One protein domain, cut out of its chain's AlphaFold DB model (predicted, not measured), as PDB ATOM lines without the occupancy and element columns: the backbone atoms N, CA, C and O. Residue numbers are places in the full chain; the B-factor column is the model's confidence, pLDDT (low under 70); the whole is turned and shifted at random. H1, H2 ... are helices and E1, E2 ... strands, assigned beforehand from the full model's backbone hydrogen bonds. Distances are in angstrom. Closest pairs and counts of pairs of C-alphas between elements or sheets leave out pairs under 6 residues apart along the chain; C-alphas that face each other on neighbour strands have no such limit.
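This is residues 42 to 184 of the 493 residues of the protein "S-layer homology domain-containing protein" of Clostridia bacterium (UniProt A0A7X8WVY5). A long, twisted and curled sheet of six strands stands partly face to face with a narrow antiparallel pair of strands, E4 and E8, and the strands of the two sheets cross at 34 degrees. Edge strand E2 of the large sheet comes near E8, while the short helix H2 packs on E4 and only grazes the large sheet with its residues 135 to 138, and H1 makes a corner with H2 where Ile 110 comes close to Leu 135. The printed part has 143 residues, with two named helices and eight named strands in the order E1 E2 E3 E4 H1 E5 E6 H2 E7 E8. The large sheet runs E2 E1 E3 E7 E5 E6 and is mixed; the class is mixed, helices and strands. The whole is compact, with a radius of gyration of the C-alphas of 15.6 A and spans of 48 by 33 by 25 A.

In the large sheet, E2 is residues 51 to 55 and E1 is residues 42 to 45, beginning at C-alpha 42 at (-8.984, -7.301, 21.681). Beside E1 comes E3, residues 68 to 77, 28.4 A from first to last C-alpha. E7, residues 155 to 164, is 28.6 A long. E5, residues 113 to 121, measures 26.0 A, and E6, residues 124 to 134, measures 25.9 A. The small sheet holds E4, residues 86 to 95, 28.7 A long, and E8, residues 176 to 183, 23.6 A long, which ends at C-alpha 183 at (-6.449, -6.062, 33.538). H1, residues 102 to 112, is 15.2 A long and begins at C-alpha 102 at (-20.239, 15.865, 30.323). H2 is residues 135 to 141, 9.8 A long.

In the large sheet E2 and E6 are the edge strands. The hairpin E1 and E2 is antiparallel, with N 44 and O 52 at 2.8 A. E1 and E3 are parallel, at 24 degrees, with N 45 and O 76 at 2.8 A. E3 and E7 are antiparallel, with N 69 and O 162 at 2.8 A, and so are E7 and E5, with N 116 and O 161 at 2.8 A. The hairpin E5 and E6 is antiparallel too, with N 117 and O 130 at 2.9 A. From edge to edge the strands' lines turn by 85 degrees. E6, H2 and E7 form a split strand-helix-strand unit, two strands running the same way with E5 between them and a right-handed crossover. The two sheets form a sandwich, two sheets face to face, with best planes 36 degrees apart. E4 and E8 are antiparallel, with N 90 and O 180 at 2.8 A. The closest C-alphas of E2 and E8, those of Ser 51 and Phe 183, are 5.8 A apart; those of E4 and H2, Leu 89 and Leu 139, are 5.7 A apart. H2 only grazes the large sheet with residues 135 to 138, and H1 only grazes it with residues 109 to 112. H1 and H2 touch about perpendicular at 84 degrees, with the closest C-alphas, Ile 110 and Leu 135, 4.7 A apart. E4 is apart from E5, E6 and E7. In H1 and H2 every O i to N i+4 pair is within hydrogen-bond range.

The C-alphas of Gly 99 and Phe 123, the two farthest apart, are 50.4 A from each other. The printed part has no cut. The long links are E2 to E3, residues 56 to 67; H2 to E7, residues 142 to 154; and E7 to E8, with 11 residues. Residues 143 to 144 pair antiparallel with residues 86 to 87 of E4. The mean pLDDT of the printed part is 74.6; 43 residues are under 70, among them residues 76 to 86, 119 to 128 and 145 to 156.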
ATOM      1  N   ILE A  42     -10.028  -6.347  21.317       76.31
ATOM      2  CA  ILE A  42      -8.984  -7.301  21.681       76.31
ATOM      3  C   ILE A  42      -8.289  -6.772  22.929       76.31
ATOM      4  O   ILE A  42      -7.896  -5.606  22.988       76.31
ATOM      5  N   ILE A  43      -8.096  -7.633  23.916       76.31
ATOM      6  CA  ILE A  43      -7.290  -7.340  25.092       76.31
ATOM      7  C   ILE A  43      -6.092  -8.276  25.079       76.31
ATOM      8  O   ILE A  43      -6.255  -9.487  25.121       76.31
ATOM      9  N   THR A  44      -4.888  -7.727  25.016       72.31
ATOM     10  CA  THR A  44      -3.634  -8.479  25.033       72.31
ATOM     11  C   THR A  44      -2.910  -8.246  26.348       72.31
ATOM     12  O   THR A  44      -2.500  -7.123  26.641       72.31
ATOM     13  N   ILE A  45      -2.719  -9.303  27.127       71.31
ATOM     14  CA  ILE A  45      -1.869  -9.311  28.315       71.31
ATOM     15  C   ILE A  45      -0.464  -9.688  27.846       71.31
ATOM     16  O   ILE A  45      -0.271 -10.754  27.272       71.31
ATOM     17  N   ASN A  46       0.507  -8.794  28.006       64.00
ATOM     18  CA  ASN A  46       1.877  -9.014  27.542       64.00
ATOM     19  C   ASN A  46       2.685  -9.843  28.554       64.00
ATOM     20  O   ASN A  46       2.315  -9.963  29.718       64.00
ATOM     21  N   GLN A  47       3.850 -10.338  28.131       59.75
ATOM     22  CA  GLN A  47       4.760 -11.149  28.959       59.75
ATOM     23  C   GLN A  47       5.216 -10.474  30.265       59.75
ATOM     24  O   GLN A  47       5.603 -11.155  31.209       59.75
ATOM     25  N   ASN A  48       5.168  -9.142  30.337       59.81
ATOM     26  CA  ASN A  48       5.500  -8.355  31.529       59.81
ATOM     27  C   ASN A  48       4.293  -8.094  32.455       59.81
ATOM     28  O   ASN A  48       4.438  -7.368  33.433       59.81
ATOM     29  N   GLY A  49       3.114  -8.641  32.143       58.00
ATOM     30  CA  GLY A  49       1.871  -8.445  32.897       58.00
ATOM     31  C   GLY A  49       1.110  -7.169  32.525       58.00
ATOM     32  O   GLY A  49       0.002  -6.954  33.010       58.00
ATOM     33  N   GLU A  50       1.652  -6.327  31.638       65.50
ATOM     34  CA  GLU A  50       0.949  -5.139  31.152       65.50
ATOM     35  C   GLU A  50      -0.145  -5.535  30.158       65.50
ATOM     36  O   GLU A  50       0.119  -6.230  29.173       65.50
ATOM     37  N   SER A  51      -1.363  -5.030  30.356       68.19
ATOM     38  CA  SER A  51      -2.458  -5.210  29.402       68.19
ATOM     39  C   SER A  51      -2.535  -4.060  28.394       68.19
ATOM     40  O   SER A  51      -2.320  -2.891  28.716       68.19
ATOM     41  N   LYS A  52      -2.842  -4.393  27.140       70.25
ATOM     42  CA  LYS A  52      -3.170  -3.448  26.067       70.25
ATOM     43  C   LYS A  52      -4.521  -3.819  25.487       70.25
ATOM     44  O   LYS A  52      -4.754  -4.985  25.199       70.25
ATOM     45  N   SER A  53      -5.383  -2.834  25.271       72.38
ATOM     46  CA  SER A  53      -6.649  -3.029  24.571       72.38
ATOM     47  C   SER A  53      -6.614  -2.322  23.216       72.38
ATOM     48  O   SER A  53      -6.105  -1.203  23.106       72.38
ATOM     49  N   SER A  54      -7.122  -2.984  22.180       73.75
ATOM     50  CA  SER A  54      -7.449  -2.391  20.884       73.75
ATOM     51  C   SER A  54      -8.934  -2.601  20.587       73.75
ATOM     52  O   SER A  54      -9.504  -3.611  20.986       73.75
ATOM     53  N   GLY A  55      -9.561  -1.647  19.896       77.31
ATOM     54  CA  GLY A  55     -11.007  -1.675  19.645       77.31
ATOM     55  C   GLY A  55     -11.854  -1.201  20.837       77.31
ATOM     56  O   GLY A  55     -11.310  -0.711  21.830       77.31
ATOM     57  N   ASP A  56     -13.181  -1.273  20.708       80.69
ATOM     58  CA  ASP A  56     -14.145  -0.873  21.740       80.69
ATOM     59  C   ASP A  56     -15.551  -1.465  21.504       80.69
ATOM     60  O   ASP A  56     -15.927  -1.778  20.378       80.69
ATOM     61  N   LEU A  57     -16.356  -1.589  22.566       84.06
ATOM     62  CA  LEU A  57     -17.670  -2.248  22.472       84.06
ATOM     63  C   LEU A  57     -18.808  -1.365  21.932       84.06
ATOM     64  O   LEU A  57     -19.871  -1.887  21.583       84.06
ATOM     65  N   PHE A  58     -18.628  -0.043  21.903       82.81
ATOM     66  CA  PHE A  58     -19.702   0.926  21.661       82.81
ATOM     67  C   PHE A  58     -19.750   1.423  20.211       82.81
ATOM     68  O   PHE A  58     -20.828   1.704  19.681       82.81
ATOM     69  N   SER A  59     -18.599   1.537  19.556       75.00
ATOM     70  CA  SER A  59     -18.472   2.036  18.191       75.00
ATOM     71  C   SER A  59     -19.170   1.141  17.160       75.00
ATOM     72  O   SER A  59     -19.440  -0.043  17.378       75.00
ATOM     73  N   GLY A  60     -19.456   1.726  15.992       67.19
ATOM     74  CA  GLY A  60     -19.987   1.003  14.830       67.19
ATOM     75  C   GLY A  60     -21.510   0.846  14.782       67.19
ATOM     76  O   GLY A  60     -22.005   0.226  13.848       67.19
ATOM     77  N   ALA A  61     -22.263   1.428  15.723       71.00
ATOM     78  CA  ALA A  61     -23.728   1.361  15.744       71.00
ATOM     79  C   ALA A  61     -24.395   2.719  16.030       71.00
ATOM     80  O   ALA A  61     -23.801   3.613  16.637       71.00
ATOM     81  N   GLN A  62     -25.654   2.865  15.597       75.56
ATOM     82  CA  GLN A  62     -26.522   3.979  15.989       75.56
ATOM     83  C   GLN A  62     -27.357   3.570  17.203       75.56
ATOM     84  O   GLN A  62     -28.268   2.756  17.089       75.56
ATOM     85  N   TRP A  63     -27.039   4.143  18.359       81.75
ATOM     86  CA  TRP A  63     -27.678   3.801  19.624       81.75
ATOM     87  C   TRP A  63     -28.985   4.563  19.846       81.75
ATOM     88  O   TRP A  63     -29.052   5.776  19.637       81.75
ATOM     89  N   TYR A  64     -30.008   3.842  20.301       83.56
ATOM     90  CA  TYR A  64     -31.302   4.374  20.726       83.56
ATOM     91  C   TYR A  64     -31.878   3.518  21.870       83.56
ATOM     92  O   TYR A  64     -31.460   2.366  22.027       83.56
ATOM     93  N   PRO A  65     -32.825   4.033  22.677       85.50
ATOM     94  CA  PRO A  65     -33.396   3.286  23.797       85.50
ATOM     95  C   PRO A  65     -33.977   1.932  23.363       85.50
ATOM     96  O   PRO A  65     -34.763   1.854  22.420       85.50
ATOM     97  N   GLY A  66     -33.571   0.855  24.039       80.31
ATOM     98  CA  GLY A  66     -33.948  -0.523  23.712       80.31
ATOM     99  C   GLY A  66     -33.060  -1.209  22.665       80.31
ATOM    100  O   GLY A  66     -33.179  -2.423  22.494       80.31
ATOM    101  N   TYR A  67     -32.161  -0.484  21.990       84.56
ATOM    102  CA  TYR A  67     -31.221  -1.072  21.034       84.56
ATOM    103  C   TYR A  67     -30.213  -1.999  21.720       84.56
ATOM    104  O   TYR A  67     -29.756  -1.736  22.838       84.56
ATOM    105  N   GLN A  68     -29.836  -3.058  21.011       87.38
ATOM    106  CA  GLN A  68     -28.858  -4.047  21.434       87.38
ATOM    107  C   GLN A  68     -27.827  -4.257  20.321       87.38
ATOM    108  O   GLN A  68     -28.193  -4.413  19.158       87.38
ATOM    109  N   LYS A  69     -26.548  -4.283  20.700       82.44
ATOM    110  CA  LYS A  69     -25.426  -4.707  19.861       82.44
ATOM    111  C   LYS A  69     -24.824  -5.970  20.462       82.44
ATOM    112  O   LYS A  69     -24.392  -5.946  21.614       82.44
ATOM    113  N   ASP A  70     -24.751  -7.021  19.664       82.06
ATOM    114  CA  ASP A  70     -23.951  -8.201  19.975       82.06
ATOM    115  C   ASP A  70     -22.593  -8.085  19.273       82.06
ATOM    116  O   ASP A  70     -22.493  -7.439  18.226       82.06
ATOM    117  N   GLY A  71     -21.552  -8.683  19.845       75.25
ATOM    118  CA  GLY A  71     -20.222  -8.673  19.243       75.25
ATOM    119  C   GLY A  71     -19.237  -9.619  19.924       75.25
ATOM    120  O   GLY A  71     -19.608 -10.401  20.808       75.25
ATOM    121  N   VAL A  72     -17.970  -9.538  19.508       76.38
ATOM    122  CA  VAL A  72     -16.902 -10.444  19.969       76.38
ATOM    123  C   VAL A  72     -15.851  -9.686  20.773       76.38
ATOM    124  O   VAL A  72     -15.246  -8.724  20.294       76.38
ATOM    125  N   LEU A  73     -15.601 -10.165  21.993       77.62
ATOM    126  CA  LEU A  73     -14.492  -9.735  22.839       77.62
ATOM    127  C   LEU A  73     -13.422 -10.828  22.858       77.62
ATOM    128  O   LEU A  73     -13.686 -11.929  23.336       77.62
ATOM    129  N   ARG A  74     -12.208 -10.514  22.400       77.00
ATOM    130  CA  ARG A  74     -11.072 -11.444  22.431       77.00
ATOM    131  C   ARG A  74     -10.104 -11.083  23.545       77.00
ATOM    132  O   ARG A  74      -9.611  -9.958  23.594       77.00
ATOM    133  N   ILE A  75      -9.758 -12.043  24.394       74.69
ATOM    134  CA  ILE A  75      -8.667 -11.909  25.365       74.69
ATOM    135  C   ILE A  75      -7.509 -12.788  24.902       74.69
ATOM    136  O   ILE A  75      -7.685 -13.983  24.724       74.69
ATOM    137  N   ILE A  76      -6.335 -12.193  24.711       68.94
ATOM    138  CA  ILE A  76      -5.068 -12.850  24.386       68.94
ATOM    139  C   ILE A  76      -4.183 -12.748  25.625       68.94
ATOM    140  O   ILE A  76      -3.818 -11.644  26.036       68.94
ATOM    141  N   ASN A  77      -3.828 -13.878  26.219       64.56
ATOM    142  CA  ASN A  77      -2.900 -13.948  27.329       64.56
ATOM    143  C   ASN A  77      -1.522 -14.414  26.846       64.56
ATOM    144  O   ASN A  77      -1.337 -15.578  26.522       64.56
ATOM    145  N   ASN A  78      -0.552 -13.498  26.845       61.19
ATOM    146  CA  ASN A  78       0.864 -13.796  26.625       61.19
ATOM    147  C   ASN A  78       1.674 -13.713  27.937       61.19
ATOM    148  O   ASN A  78       2.902 -13.654  27.889       61.19
ATOM    149  N   TYR A  79       1.019 -13.625  29.101       56.19
ATOM    150  CA  TYR A  79       1.641 -13.672  30.429       56.19
ATOM    151  C   TYR A  79       1.650 -15.113  30.969       56.19
ATOM    152  O   TYR A  79       0.884 -15.953  30.497       56.19
ATOM    153  N   LYS A  80       2.490 -15.411  31.980       52.72
ATOM    154  CA  LYS A  80       2.431 -16.688  32.734       52.72
ATOM    155  C   LYS A  80       1.014 -16.907  33.319       52.72
ATOM    156  O   LYS A  80       0.164 -16.033  33.190       52.72
ATOM    157  N   ASN A  81       0.737 -18.043  33.975       47.50
ATOM    158  CA  ASN A  81      -0.576 -18.333  34.587       47.50
ATOM    159  C   ASN A  81      -1.099 -17.151  35.431       47.50
ATOM    160  O   ASN A  81      -0.708 -16.975  36.584       47.50
ATOM    161  N   ALA A  82      -1.988 -16.347  34.851       44.66
ATOM    162  CA  ALA A  82      -2.702 -15.287  35.537       44.66
ATOM    163  C   ALA A  82      -4.050 -15.849  35.963       44.66
ATOM    164  O   ALA A  82      -4.822 -16.313  35.124       44.66
ATOM    165  N   ASN A  83      -4.359 -15.768  37.254       50.09
ATOM    166  CA  ASN A  83      -5.751 -15.833  37.655       50.09
ATOM    167  C   ASN A  83      -6.372 -14.482  37.293       50.09
ATOM    168  O   ASN A  83      -6.025 -13.452  37.878       50.09
ATOM    169  N   LEU A  84      -7.214 -14.477  36.260       55.44
ATOM    170  CA  LEU A  84      -7.954 -13.296  35.832       55.44
ATOM    171  C   LEU A  84      -9.058 -13.059  36.858       55.44
ATOM    172  O   LEU A  84     -10.208 -13.419  36.643       55.44
ATOM    173  N   ASN A  85      -8.684 -12.529  38.017       53.06
ATOM    174  CA  ASN A  85      -9.647 -12.294  39.083       53.06
ATOM    175  C   ASN A  85     -10.581 -11.146  38.694       53.06
ATOM    176  O   ASN A  85     -11.792 -11.301  38.791       53.06
ATOM    177  N   ASP A  86     -10.027 -10.059  38.143       61.25
ATOM    178  CA  ASP A  86     -10.782  -8.842  37.858       61.25
ATOM    179  C   ASP A  86     -10.420  -8.256  36.482       61.25
ATOM    180  O   ASP A  86      -9.280  -7.855  36.225       61.25
ATOM    181  N   LEU A  87     -11.412  -8.165  35.593       70.00
ATOM    182  CA  LEU A  87     -11.345  -7.298  34.415       70.00
ATOM    183  C   LEU A  87     -11.950  -5.940  34.785       70.00
ATOM    184  O   LEU A  87     -13.125  -5.851  35.146       70.00
ATOM    185  N   ALA A  88     -11.157  -4.877  34.681       75.56
ATOM    186  CA  ALA A  88     -11.625  -3.516  34.882       75.56
ATOM    187  C   ALA A  88     -12.165  -2.938  33.569       75.56
ATOM    188  O   ALA A  88     -11.541  -3.051  32.510       75.56
ATOM    189  N   LEU A  89     -13.325  -2.295  33.653       82.69
ATOM    190  CA  LEU A  89     -13.946  -1.563  32.555       82.69
ATOM    191  C   LEU A  89     -13.463  -0.104  32.578       82.69
ATOM    192  O   LEU A  89     -13.389   0.495  33.646       82.69
ATOM    193  N   ASP A  90     -13.189   0.483  31.416       82.81
ATOM    194  CA  ASP A  90     -12.979   1.925  31.264       82.81
ATOM    195  C   ASP A  90     -13.966   2.498  30.246       82.81
ATOM    196  O   ASP A  90     -14.244   1.893  29.206       82.81
ATOM    197  N   VAL A  91     -14.501   3.679  30.554       86.88
ATOM    198  CA  VAL A  91     -15.486   4.365  29.719       86.88
ATOM    199  C   VAL A  91     -15.032   5.792  29.473       86.88
ATOM    200  O   VAL A  91     -14.885   6.580  30.406       86.88
ATOM    201  N   LYS A  92     -14.904   6.158  28.196       85.75
ATOM    202  CA  LYS A  92     -14.530   7.511  27.782       85.75
ATOM    203  C   LYS A  92     -15.533   8.098  26.804       85.75
ATOM    204  O   LYS A  92     -15.661   7.616  25.680       85.75
ATOM    205  N   ILE A  93     -16.171   9.199  27.187       87.44
ATOM    206  CA  ILE A  93     -17.041   9.964  26.289       87.44
ATOM    207  C   ILE A  93     -16.180  10.688  25.242       87.44
ATOM    208  O   ILE A  93     -15.138  11.264  25.552       87.44
ATOM    209  N   LYS A  94     -16.589  10.620  23.974       85.44
ATOM    210  CA  LYS A  94     -15.907  11.253  22.832       85.44
ATOM    211  C   LYS A  94     -16.633  12.492  22.348       85.44
ATOM    212  O   LYS A  94     -15.999  13.510  22.084       85.44
ATOM    213  N   SER A  95     -17.947  12.396  22.212       84.88
ATOM    214  CA  SER A  95     -18.793  13.503  21.785       84.88
ATOM    215  C   SER A  95     -20.204  13.322  22.311       84.88
ATOM    216  O   SER A  95     -20.668  12.204  22.517       84.88
ATOM    217  N   TYR A  96     -20.892  14.438  22.496       87.56
ATOM    218  CA  TYR A  96     -22.277  14.513  22.933       87.56
ATOM    219  C   TYR A  96     -22.874  15.839  22.444       87.56
ATOM    220  O   TYR A  96     -22.159  16.700  21.917       87.56
ATOM    221  N   LYS A  97     -24.193  16.005  22.576       85.06
ATOM    222  CA  LYS A  97     -24.888  17.199  22.077       85.06
ATOM    223  C   LYS A  97     -24.352  18.490  22.734       85.06
ATOM    224  O   LYS A  97     -24.196  18.535  23.956       85.06
ATOM    225  N   PRO A  98     -24.122  19.570  21.960       82.12
ATOM    226  CA  PRO A  98     -23.700  20.856  22.512       82.12
ATOM    227  C   PRO A  98     -24.683  21.392  23.562       82.12
ATOM    228  O   PRO A  98     -25.893  21.361  23.355       82.12
ATOM    229  N   GLY A  99     -24.158  21.933  24.665       84.56
ATOM    230  CA  GLY A  99     -24.959  22.524  25.747       84.56
ATOM    231  C   GLY A  99     -25.290  21.577  26.906       84.56
ATOM    232  O   GLY A  99     -25.831  22.037  27.910       84.56
ATOM    233  N   LEU A 100     -24.935  20.294  26.807       85.94
ATOM    234  CA  LEU A 100     -25.019  19.344  27.919       85.94
ATOM    235  C   LEU A 100     -23.737  19.358  28.769       85.94
ATOM    236  O   LEU A 100     -22.658  19.713  28.292       85.94
ATOM    237  N   ASN A 101     -23.862  18.972  30.040       88.31
ATOM    238  CA  ASN A 101     -22.722  18.756  30.930       88.31
ATOM    239  C   ASN A 101     -22.201  17.320  30.741       88.31
ATOM    240  O   ASN A 101     -22.984  16.375  30.824       88.31
ATOM    241  N   GLU A 102     -20.895  17.166  30.512       86.62
ATOM    242  CA  GLU A 102     -20.239  15.865  30.323       86.62
ATOM    243  C   GLU A 102     -20.495  14.901  31.487       86.62
ATOM    244  O   GLU A 102     -20.764  13.731  31.254       86.62
ATOM    245  N   GLU A 103     -20.493  15.386  32.730       89.69
ATOM    246  CA  GLU A 103     -20.747  14.573  33.924       89.69
ATOM    247  C   GLU A 103     -22.180  14.023  33.948       89.69
ATOM    248  O   GLU A 103     -22.413  12.891  34.369       89.69
ATOM    249  N   VAL A 104     -23.149  14.807  33.466       88.25
ATOM    250  CA  VAL A 104     -24.551  14.377  33.366       88.25
ATOM    251  C   VAL A 104     -24.693  13.300  32.294       88.25
ATOM    252  O   VAL A 104     -25.316  12.270  32.544       88.25
ATOM    253  N   VAL A 105     -24.066  13.505  31.131       89.50
ATOM    254  CA  VAL A 105     -24.067  12.529  30.030       89.50
ATOM    255  C   VAL A 105     -23.354  11.244  30.447       89.50
ATOM    256  O   VAL A 105     -23.883  10.161  30.233       89.50
ATOM    257  N   TYR A 106     -22.188  11.350  31.088       92.50
ATOM    258  CA  TYR A 106     -21.418  10.207  31.571       92.50
ATOM    259  C   TYR A 106     -22.211   9.379  32.584       92.50
ATOM    260  O   TYR A 106     -22.307   8.165  32.427       92.50
ATOM    261  N   ASN A 107     -22.817  10.024  33.589       92.44
ATOM    262  CA  ASN A 107     -23.618   9.321  34.591       92.44
ATOM    263  C   ASN A 107     -24.831   8.632  33.966       92.44
ATOM    264  O   ASN A 107     -25.041   7.449  34.218       92.44
ATOM    265  N   SER A 108     -25.574   9.339  33.108       91.62
ATOM    266  CA  SER A 108     -26.705   8.746  32.392       91.62
ATOM    267  C   SER A 108     -26.263   7.566  31.519       91.62
ATOM    268  O   SER A 108     -26.919   6.528  31.503       91.62
ATOM    269  N   PHE A 109     -25.109   7.670  30.857       92.88
ATOM    270  CA  PHE A 109     -24.569   6.607  30.018       92.88
ATOM    271  C   PHE A 109     -24.271   5.336  30.815       92.88
ATOM    272  O   PHE A 109     -24.747   4.260  30.459       92.88
ATOM    273  N   ILE A 110     -23.523   5.440  31.915       94.25
ATOM    274  CA  ILE A 110     -23.142   4.255  32.694       94.25
ATOM    275  C   ILE A 110     -24.324   3.632  33.456       94.25
ATOM    276  O   ILE A 110     -24.283   2.441  33.756       94.25
ATOM    277  N   ASP A 111     -25.375   4.412  33.732       93.88
ATOM    278  CA  ASP A 111     -26.630   3.930  34.324       93.88
ATOM    279  C   ASP A 111     -27.516   3.181  33.326       93.88
ATOM    280  O   ASP A 111     -28.190   2.217  33.692       93.88
ATOM    281  N   ASN A 112     -27.526   3.617  32.064       93.62
ATOM    282  CA  ASN A 112     -28.467   3.120  31.061       93.62
ATOM    283  C   ASN A 112     -27.864   2.117  30.077       93.62
ATOM    284  O   ASN A 112     -28.603   1.528  29.290       93.62
ATOM    285  N   MET A 113     -26.555   1.891  30.102       93.31
ATOM    286  CA  MET A 113     -25.918   0.852  29.298       93.31
ATOM    287  C   MET A 113     -25.754  -0.422  30.119       93.31
ATOM    288  O   MET A 113     -25.229  -0.387  31.232       93.31
ATOM    289  N   ARG A 114     -26.193  -1.553  29.564       93.44
ATOM    290  CA  ARG A 114     -26.113  -2.871  30.197       93.44
ATOM    291  C   ARG A 114     -25.280  -3.820  29.362       93.44
ATOM    292  O   ARG A 114     -25.445  -3.877  28.146       93.44
ATOM    293  N   LEU A 115     -24.398  -4.555  30.019       91.62
ATOM    294  CA  LEU A 115     -23.496  -5.509  29.399       91.62
ATOM    295  C   LEU A 115     -23.817  -6.915  29.899       91.62
ATOM    296  O   LEU A 115     -23.968  -7.149  31.099       91.62
ATOM    297  N   THR A 116     -23.886  -7.846  28.959       87.62
ATOM    298  CA  THR A 116     -23.863  -9.286  29.203       87.62
ATOM    299  C   THR A 116     -22.609  -9.844  28.540       87.62
ATOM    300  O   THR A 116     -22.282  -9.446  27.423       87.62
ATOM    301  N   ILE A 117     -21.894 -10.725  29.236       82.69
ATOM    302  CA  ILE A 117     -20.724 -11.445  28.726       82.69
ATOM    303  C   ILE A 117     -20.955 -12.924  28.987       82.69
ATOM    304  O   ILE A 117     -21.181 -13.336  30.129       82.69
ATOM    305  N   GLU A 118     -20.867 -13.720  27.935       75.94
ATOM    306  CA  GLU A 118     -21.097 -15.157  27.977       75.94
ATOM    307  C   GLU A 118     -19.840 -15.880  27.501       75.94
ATOM    308  O   GLU A 118     -19.251 -15.541  26.469       75.94
ATOM    309  N   LYS A 119     -19.412 -16.882  28.277       64.81
ATOM    310  CA  LYS A 119     -18.373 -17.820  27.858       64.81
ATOM    311  C   LYS A 119     -19.035 -18.948  27.081       64.81
ATOM    312  O   LYS A 119     -19.957 -19.582  27.592       64.81
ATOM    313  N   GLY A 120     -18.542 -19.220  25.879       50.09
ATOM    314  CA  GLY A 120     -19.130 -20.229  25.014       50.09
ATOM    315  C   GLY A 120     -18.144 -20.893  24.072       50.09
ATOM    316  O   GLY A 120     -17.172 -20.282  23.639       50.09
ATOM    317  N   ASN A 121     -18.454 -22.144  23.752       44.03
ATOM    318  CA  ASN A 121     -17.902 -22.920  22.649       44.03
ATOM    319  C   ASN A 121     -19.082 -23.518  21.844       44.03
ATOM    320  O   ASN A 121     -20.178 -23.663  22.379       44.03
ATOM    321  N   VAL A 122     -18.839 -23.921  20.594       35.31
ATOM    322  CA  VAL A 122     -19.768 -24.550  19.627       35.31
ATOM    323  C   VAL A 122     -20.459 -25.826  20.165       35.31
ATOM    324  O   VAL A 122     -21.413 -26.310  19.570       35.31
ATOM    325  N   PHE A 123     -20.022 -26.361  21.314       32.12
ATOM    326  CA  PHE A 123     -20.556 -27.586  21.922       32.12
ATOM    327  C   PHE A 123     -21.309 -27.373  23.243       32.12
ATOM    328  O   PHE A 123     -21.942 -28.319  23.705       32.12
ATOM    329  N   ASN A 124     -21.251 -26.184  23.867       34.38
ATOM    330  CA  ASN A 124     -22.003 -25.883  25.093       34.38
ATOM    331  C   ASN A 124     -21.928 -24.383  25.482       34.38
ATOM    332  O   ASN A 124     -20.833 -23.815  25.543       34.38
ATOM    333  N   PHE A 125     -23.063 -23.758  25.826       41.16
ATOM    334  CA  PHE A 125     -23.136 -22.408  26.424       41.16
ATOM    335  C   PHE A 125     -23.649 -22.497  27.866       41.16
ATOM    336  O   PHE A 125     -24.810 -22.203  28.134       41.16
ATOM    337  N   ASP A 126     -22.789 -22.871  28.812       47.34
ATOM    338  CA  ASP A 126     -23.235 -23.094  30.198       47.34
ATOM    339  C   ASP A 126     -22.749 -22.031  31.202       47.34
ATOM    340  O   ASP A 126     -22.972 -22.180  32.405       47.34
ATOM    341  N   LYS A 127     -22.091 -20.937  30.768       59.91
ATOM    342  CA  LYS A 127     -21.553 -19.943  31.719       59.91
ATOM    343  C   LYS A 127     -21.689 -18.478  31.307       59.91
ATOM    344  O   LYS A 127     -20.830 -17.902  30.639       59.91
ATOM    345  N   THR A 128     -22.738 -17.835  31.814       68.56
ATOM    346  CA  THR A 128     -22.845 -16.373  31.854       68.56
ATOM    347  C   THR A 128     -21.849 -15.816  32.877       68.56
ATOM    348  O   THR A 128     -21.941 -16.130  34.062       68.56
ATOM    349  N   ILE A 129     -20.898 -14.994  32.425       74.19
ATOM    350  CA  ILE A 129     -19.897 -14.321  33.277       74.19
ATOM    351  C   ILE A 129     -20.475 -13.012  33.812       74.19
ATOM    352  O   ILE A 129     -20.407 -12.711  35.001       74.19
ATOM    353  N   VAL A 130     -21.105 -12.242  32.926       80.50
ATOM    354  CA  VAL A 130     -21.838 -11.027  33.276       80.50
ATOM    355  C   VAL A 130     -23.258 -11.188  32.770       80.50
ATOM    356  O   VAL A 130     -23.459 -11.353  31.573       80.50
ATOM    357  N   ALA A 131     -24.239 -11.145  33.668       85.94
ATOM    358  CA  ALA A 131     -25.651 -11.271  33.320       85.94
ATOM    359  C   ALA A 131     -26.336  -9.901  33.423       85.94
ATOM    360  O   ALA A 131     -26.684  -9.481  34.526       85.94
ATOM    361  N   ASP A 132     -26.504  -9.209  32.290       88.38
ATOM    362  CA  ASP A 132     -27.261  -7.953  32.170       88.38
ATOM    363  C   ASP A 132     -26.932  -6.911  33.263       88.38
ATOM    364  O   ASP A 132     -27.819  -6.360  33.914       88.38
ATOM    365  N   LYS A 133     -25.652  -6.627  33.517       90.81
ATOM    366  CA  LYS A 133     -25.241  -5.640  34.537       90.81
ATOM    367  C   LYS A 133     -25.073  -4.253  33.927       90.81
ATOM    368  O   LYS A 133     -24.607  -4.136  32.795       90.81
ATOM    369  N   SER A 134     -25.425  -3.197  34.661       92.69
ATOM    370  CA  SER A 134     -25.153  -1.824  34.211       92.69
ATOM    371  C   SER A 134     -23.647  -1.543  34.165       92.69
ATOM    372  O   SER A 134     -22.883  -2.098  34.958       92.69
ATOM    373  N   LEU A 135     -23.194  -0.644  33.285       91.00
ATOM    374  CA  LEU A 135     -21.778  -0.254  33.271       91.00
ATOM    375  C   LEU A 135     -21.364   0.393  34.600       91.00
ATOM    376  O   LEU A 135     -20.225   0.219  35.012       91.00
ATOM    377  N   ARG A 136     -22.271   1.083  35.311       92.69
ATOM    378  CA  ARG A 136     -21.998   1.621  36.655       92.69
ATOM    379  C   ARG A 136     -21.640   0.518  37.647       92.69
ATOM    380  O   ARG A 136     -20.695   0.686  38.414       92.69
ATOM    381  N   GLU A 137     -22.392  -0.579  37.652       88.38
ATOM    382  CA  GLU A 137     -22.091  -1.729  38.509       88.38
ATOM    383  C   GLU A 137     -20.731  -2.325  38.152       88.38
ATOM    384  O   GLU A 137     -19.924  -2.558  39.041       88.38
ATOM    385  N   LEU A 138     -20.435  -2.484  36.861       88.25
ATOM    386  CA  LEU A 138     -19.174  -3.067  36.392       88.25
ATOM    387  C   LEU A 138     -17.962  -2.160  36.647       88.25
ATOM    388  O   LEU A 138     -16.884  -2.654  36.958       88.25
ATOM    389  N   LEU A 139     -18.130  -0.837  36.568       84.06
ATOM    390  CA  LEU A 139     -17.097   0.143  36.925       84.06
ATOM    391  C   LEU A 139     -16.803   0.154  38.429       84.06
ATOM    392  O   LEU A 139     -15.682   0.458  38.830       84.06
ATOM    393  N   ARG A 140     -17.810  -0.132  39.264       83.81
ATOM    394  CA  ARG A 140     -17.672  -0.159  40.726       83.81
ATOM    395  C   ARG A 140     -17.118  -1.490  41.227       83.81
ATOM    396  O   ARG A 140     -16.252  -1.488  42.095       83.81
ATOM    397  N   ASP A 141     -17.656  -2.589  40.711       80.50
ATOM    398  CA  ASP A 141     -17.458  -3.935  41.252       80.50
ATOM    399  C   ASP A 141     -16.422  -4.743  40.455       80.50
ATOM    400  O   ASP A 141     -16.000  -5.799  40.915       80.50
ATOM    401  N   GLY A 142     -16.015  -4.261  39.276       75.75
ATOM    402  CA  GLY A 142     -15.226  -5.042  38.328       75.75
ATOM    403  C   GLY A 142     -16.045  -6.165  37.686       75.75
ATOM    404  O   GLY A 142     -17.251  -6.320  37.913       75.75
ATOM    405  N   ILE A 143     -15.386  -6.954  36.840       75.81
ATOM    406  CA  ILE A 143     -15.947  -8.190  36.297       75.81
ATOM    407  C   ILE A 143     -15.154  -9.361  36.860       75.81
ATOM    408  O   ILE A 143     -13.974  -9.514  36.548       75.81
ATOM    409  N   ASP A 144     -15.843 -10.189  37.640       70.56
ATOM    410  CA  ASP A 144     -15.301 -11.417  38.206       70.56
ATOM    411  C   ASP A 144     -15.283 -12.533  37.151       70.56
ATOM    412  O   ASP A 144     -16.321 -13.082  36.767       70.56
ATOM    413  N   PHE A 145     -14.082 -12.873  36.691       65.12
ATOM    414  CA  PHE A 145     -13.846 -13.984  35.771       65.12
ATOM    415  C   PHE A 145     -13.479 -15.290  36.499       65.12
ATOM    416  O   PHE A 145     -13.410 -16.335  35.847       65.12
ATOM    417  N   SER A 146     -13.325 -15.292  37.832       55.28
ATOM    418  CA  SER A 146     -12.925 -16.466  38.632       55.28
ATOM    419  C   SER A 146     -13.914 -17.625  38.509       55.28
ATOM    420  O   SER A 146     -13.538 -18.799  38.493       55.28
ATOM    421  N   SER A 147     -15.192 -17.297  38.324       48.06
ATOM    422  CA  SER A 147     -16.227 -18.293  38.117       48.06
ATOM    423  C   SER A 147     -16.168 -18.934  36.735       48.06
ATOM    424  O   SER A 147     -16.787 -19.972  36.587       48.06
ATOM    425  N   GLY A 148     -15.425 -18.434  35.737       47.00
ATOM    426  CA  GLY A 148     -15.488 -18.951  34.361       47.00
ATOM    427  C   GLY A 148     -14.191 -19.028  33.561       47.00
ATOM    428  O   GLY A 148     -14.170 -19.739  32.559       47.00
ATOM    429  N   ALA A 149     -13.101 -18.400  33.984       47.75
ATOM    430  CA  ALA A 149     -11.839 -18.333  33.246       47.75
ATOM    431  C   ALA A 149     -10.645 -18.782  34.100       47.75
ATOM    432  O   ALA A 149      -9.630 -18.100  34.162       47.75
ATOM    433  N   ALA A 150     -10.758 -19.942  34.753       40.78
ATOM    434  CA  ALA A 150      -9.694 -20.445  35.623       40.78
ATOM    435  C   ALA A 150      -8.354 -20.693  34.894       40.78
ATOM    436  O   ALA A 150      -7.316 -20.675  35.546       40.78
ATOM    437  N   TYR A 151      -8.346 -20.862  33.564       49.00
ATOM    438  CA  TYR A 151      -7.117 -21.027  32.783       49.00
ATOM    439  C   TYR A 151      -7.265 -20.385  31.396       49.00
ATOM    440  O   TYR A 151      -8.050 -20.845  30.568       49.00
ATOM    441  N   LEU A 152      -6.529 -19.302  31.142       50.19
ATOM    442  CA  LEU A 152      -6.436 -18.639  29.837       50.19
ATOM    443  C   LEU A 152      -4.980 -18.790  29.367       50.19
ATOM    444  O   LEU A 152      -4.123 -18.015  29.782       50.19
ATOM    445  N   LYS A 153      -4.679 -19.849  28.598       44.53
ATOM    446  CA  LYS A 153      -3.300 -20.207  28.197       44.53
ATOM    447  C   LYS A 153      -2.839 -19.492  26.917       44.53
ATOM    448  O   LYS A 153      -1.666 -19.174  26.819       44.53
ATOM    449  N   ASN A 154      -3.769 -19.193  26.001       56.28
ATOM    450  CA  ASN A 154      -3.517 -18.508  24.726       56.28
ATOM    451  C   ASN A 154      -4.533 -17.375  24.497       56.28
ATOM    452  O   ASN A 154      -4.467 -16.338  25.149       56.28
ATOM    453  N   SER A 155      -5.515 -17.558  23.610       63.28
ATOM    454  CA  SER A 155      -6.584 -16.586  23.369       63.28
ATOM    455  C   SER A 155      -7.967 -17.198  23.535       63.28
ATOM    456  O   SER A 155      -8.180 -18.337  23.134       63.28
ATOM    457  N   MET A 156      -8.915 -16.432  24.064       68.44
ATOM    458  CA  MET A 156     -10.304 -16.847  24.245       68.44
ATOM    459  C   MET A 156     -11.250 -15.759  23.754       68.44
ATOM    460  O   MET A 156     -11.053 -14.579  24.056       68.44
ATOM    461  N   ASP A 157     -12.286 -16.182  23.036       72.44
ATOM    462  CA  ASP A 157     -13.363 -15.313  22.579       72.44
ATOM    463  C   ASP A 157     -14.568 -15.429  23.505       72.44
ATOM    464  O   ASP A 157     -14.954 -16.513  23.946       72.44
ATOM    465  N   PHE A 158     -15.175 -14.282  23.778       76.62
ATOM    466  CA  PHE A 158     -16.392 -14.149  24.554       76.62
ATOM    467  C   PHE A 158     -17.438 -13.462  23.695       76.62
ATOM    468  O   PHE A 158     -17.150 -12.472  23.011       76.62
ATOM    469  N   LYS A 159     -18.674 -13.953  23.779       81.06
ATOM    470  CA  LYS A 159     -19.812 -13.218  23.244       81.06
ATOM    471  C   LYS A 159     -20.140 -12.100  24.221       81.06
ATOM    472  O   LYS A 159     -20.291 -12.352  25.419       81.06
ATOM    473  N   TYR A 160     -20.277 -10.881  23.713       84.94
ATOM    474  CA  TYR A 160     -20.844  -9.792  24.487       84.94
ATOM    475  C   TYR A 160     -22.140  -9.299  23.856       84.94
ATOM    476  O   TYR A 160     -22.317  -9.316  22.640       84.94
ATOM    477  N   THR A 161     -23.022  -8.817  24.717       87.75
ATOM    478  CA  THR A 161     -24.258  -8.143  24.351       87.75
ATOM    479  C   THR A 161     -24.304  -6.833  25.120       87.75
ATOM    480  O   THR A 161     -24.338  -6.828  26.351       87.75
ATOM    481  N   LEU A 162     -24.300  -5.717  24.399       91.38
ATOM    482  CA  LEU A 162     -24.399  -4.374  24.949       91.38
ATOM    483  C   LEU A 162     -25.770  -3.789  24.596       91.38
ATOM    484  O   LEU A 162     -26.137  -3.703  23.427       91.38
ATOM    485  N   LYS A 163     -26.537  -3.380  25.605       92.38
ATOM    486  CA  LYS A 163     -27.920  -2.915  25.461       92.38
ATOM    487  C   LYS A 163     -28.109  -1.535  26.075       92.38
ATOM    488  O   LYS A 163     -27.669  -1.290  27.195       92.38
ATOM    489  N   MET A 164     -28.822  -0.660  25.371       89.62
ATOM    490  CA  MET A 164     -29.291   0.611  25.920       89.62
ATOM    491  C   MET A 164     -30.675   0.419  26.548       89.62
ATOM    492  O   MET A 164     -31.597  -0.091  25.911       89.62
ATOM    493  N   ALA A 165     -30.832   0.815  27.807       89.62
ATOM    494  CA  ALA A 165     -32.094   0.731  28.526       89.62
ATOM    495  C   ALA A 165     -33.177   1.579  27.842       89.62
ATOM    496  O   ALA A 165     -32.910   2.666  27.338       89.62
ATOM    497  N   GLU A 166     -34.424   1.111  27.869       87.31
ATOM    498  CA  GLU A 166     -35.572   1.862  27.331       87.31
ATOM    499  C   GLU A 166     -35.835   3.172  28.091       87.31
ATOM    500  O   GLU A 166     -36.468   4.079  27.563       87.31
ATOM    501  N   ALA A 167     -35.339   3.270  29.328       84.56
ATOM    502  CA  ALA A 167     -35.429   4.467  30.158       84.56
ATOM    503  C   ALA A 167     -34.382   5.542  29.806       84.56
ATOM    504  O   ALA A 167     -34.415   6.618  30.400       84.56
ATOM    505  N   ALA A 168     -33.469   5.263  28.866       86.44
ATOM    506  CA  ALA A 168     -32.497   6.236  28.390       86.44
ATOM    507  C   ALA A 168     -33.203   7.446  27.761       86.44
ATOM    508  O   ALA A 168     -34.094   7.297  26.923       86.44
ATOM    509  N   THR A 169     -32.788   8.643  28.161       81.94
ATOM    510  CA  THR A 169     -33.351   9.912  27.693       81.94
ATOM    511  C   THR A 169     -32.460  10.586  26.638       81.94
ATOM    512  O   THR A 169     -31.368  10.109  26.308       81.94
ATOM    513  N   ASP A 170     -32.952  11.685  26.058       80.62
ATOM    514  CA  ASP A 170     -32.398  12.356  24.872       80.62
ATOM    515  C   ASP A 170     -30.920  12.795  24.985       80.62
ATOM    516  O   ASP A 170     -30.307  13.159  23.971       80.62
ATOM    517  N   GLU A 171     -30.330  12.818  26.185       82.38
ATOM    518  CA  GLU A 171     -28.923  13.165  26.406       82.38
ATOM    519  C   GLU A 171     -27.933  12.134  25.849       82.38
ATOM    520  O   GLU A 171     -26.791  12.502  25.566       82.38
ATOM    521  N   LEU A 172     -28.360  10.879  25.656       85.75
ATOM    522  CA  LEU A 172     -27.529   9.816  25.072       85.75
ATOM    523  C   LEU A 172     -27.674   9.720  23.547       85.75
ATOM    524  O   LEU A 172     -26.932   9.000  22.881       85.75
ATOM    525  N   GLU A 173     -28.601  10.465  22.948       77.69
ATOM    526  CA  GLU A 173     -28.755  10.466  21.497       77.69
ATOM    527  C   GLU A 173     -27.547  11.107  20.805       77.69
ATOM    528  O   GLU A 173     -27.109  12.208  21.153       77.69
ATOM    529  N   SER A 174     -27.069  10.467  19.733       73.00
ATOM    530  CA  SER A 174     -25.929  10.942  18.927       73.00
ATOM    531  C   SER A 174     -24.626  11.122  19.719       73.00
ATOM    532  O   SER A 174     -23.711  11.813  19.259       73.00
ATOM    533  N   MET A 175     -24.525  10.517  20.906       82.94
ATOM    534  CA  MET A 175     -23.273  10.473  21.644       82.94
ATOM    535  C   MET A 175     -22.313   9.446  21.034       82.94
ATOM    536  O   MET A 175     -22.721   8.484  20.383       82.94
ATOM    537  N   SER A 176     -21.026   9.629  21.293       81.25
ATOM    538  CA  SER A 176     -19.993   8.635  21.021       81.25
ATOM    539  C   SER A 176     -19.200   8.399  22.297       81.25
ATOM    540  O   SER A 176     -18.860   9.351  23.004       81.25
ATOM    541  N   ALA A 177     -18.903   7.139  22.588       85.44
ATOM    542  CA  ALA A 177     -18.062   6.721  23.695       85.44
ATOM    543  C   ALA A 177     -17.126   5.598  23.241       85.44
ATOM    544  O   ALA A 177     -17.359   4.961  22.220       85.44
ATOM    545  N   ILE A 178     -16.069   5.380  24.013       79.06
ATOM    546  CA  ILE A 178     -15.248   4.175  23.967       79.06
ATOM    547  C   ILE A 178     -15.525   3.404  25.248       79.06
ATOM    548  O   ILE A 178     -15.463   3.985  26.334       79.06
ATOM    549  N   ILE A 179     -15.806   2.115  25.098       83.81
ATOM    550  CA  ILE A 179     -15.823   1.148  26.192       83.81
ATOM    551  C   ILE A 179     -14.650   0.205  25.950       83.81
ATOM    552  O   ILE A 179     -14.679  -0.585  25.006       83.81
ATOM    553  N   SER A 180     -13.622   0.322  26.781       77.94
ATOM    554  CA  SER A 180     -12.419  -0.507  26.722       77.94
ATOM    555  C   SER A 180     -12.234  -1.270  28.023       77.94
ATOM    556  O   SER A 180     -12.900  -0.996  29.021       77.94
ATOM    557  N   PHE A 181     -11.299  -2.209  28.025       77.38
ATOM    558  CA  PHE A 181     -10.989  -2.985  29.211       77.38
ATOM    559  C   PHE A 181      -9.511  -2.900  29.576       77.38
ATOM    560  O   PHE A 181      -8.649  -2.698  28.720       77.38
ATOM    561  N   SER A 182      -9.224  -3.110  30.855       65.94
ATOM    562  CA  SER A 182      -7.874  -3.243  31.393       65.94
ATOM    563  C   SER A 182      -7.830  -4.370  32.418       65.94
ATOM    564  O   SER A 182      -8.811  -4.622  33.115       65.94
ATOM    565  N   PHE A 183      -6.692  -5.050  32.513       64.69
ATOM    566  CA  PHE A 183      -6.449  -6.062  33.538       64.69
ATOM    567  C   PHE A 183      -5.499  -5.532  34.599       64.69
ATOM    568  O   PHE A 183      -4.522  -4.852  34.275       64.69
ATOM    569  N   ASN A 184      -5.757  -5.924  35.845       52.44
ATOM    570  CA  ASN A 184      -4.807  -5.794  36.937       52.44
ATOM    571  C   ASN A 184      -4.325  -7.205  37.301       52.44
ATOM    572  O   ASN A 184      -5.124  -8.045  37.709       52.44
TER     573      ASN A 184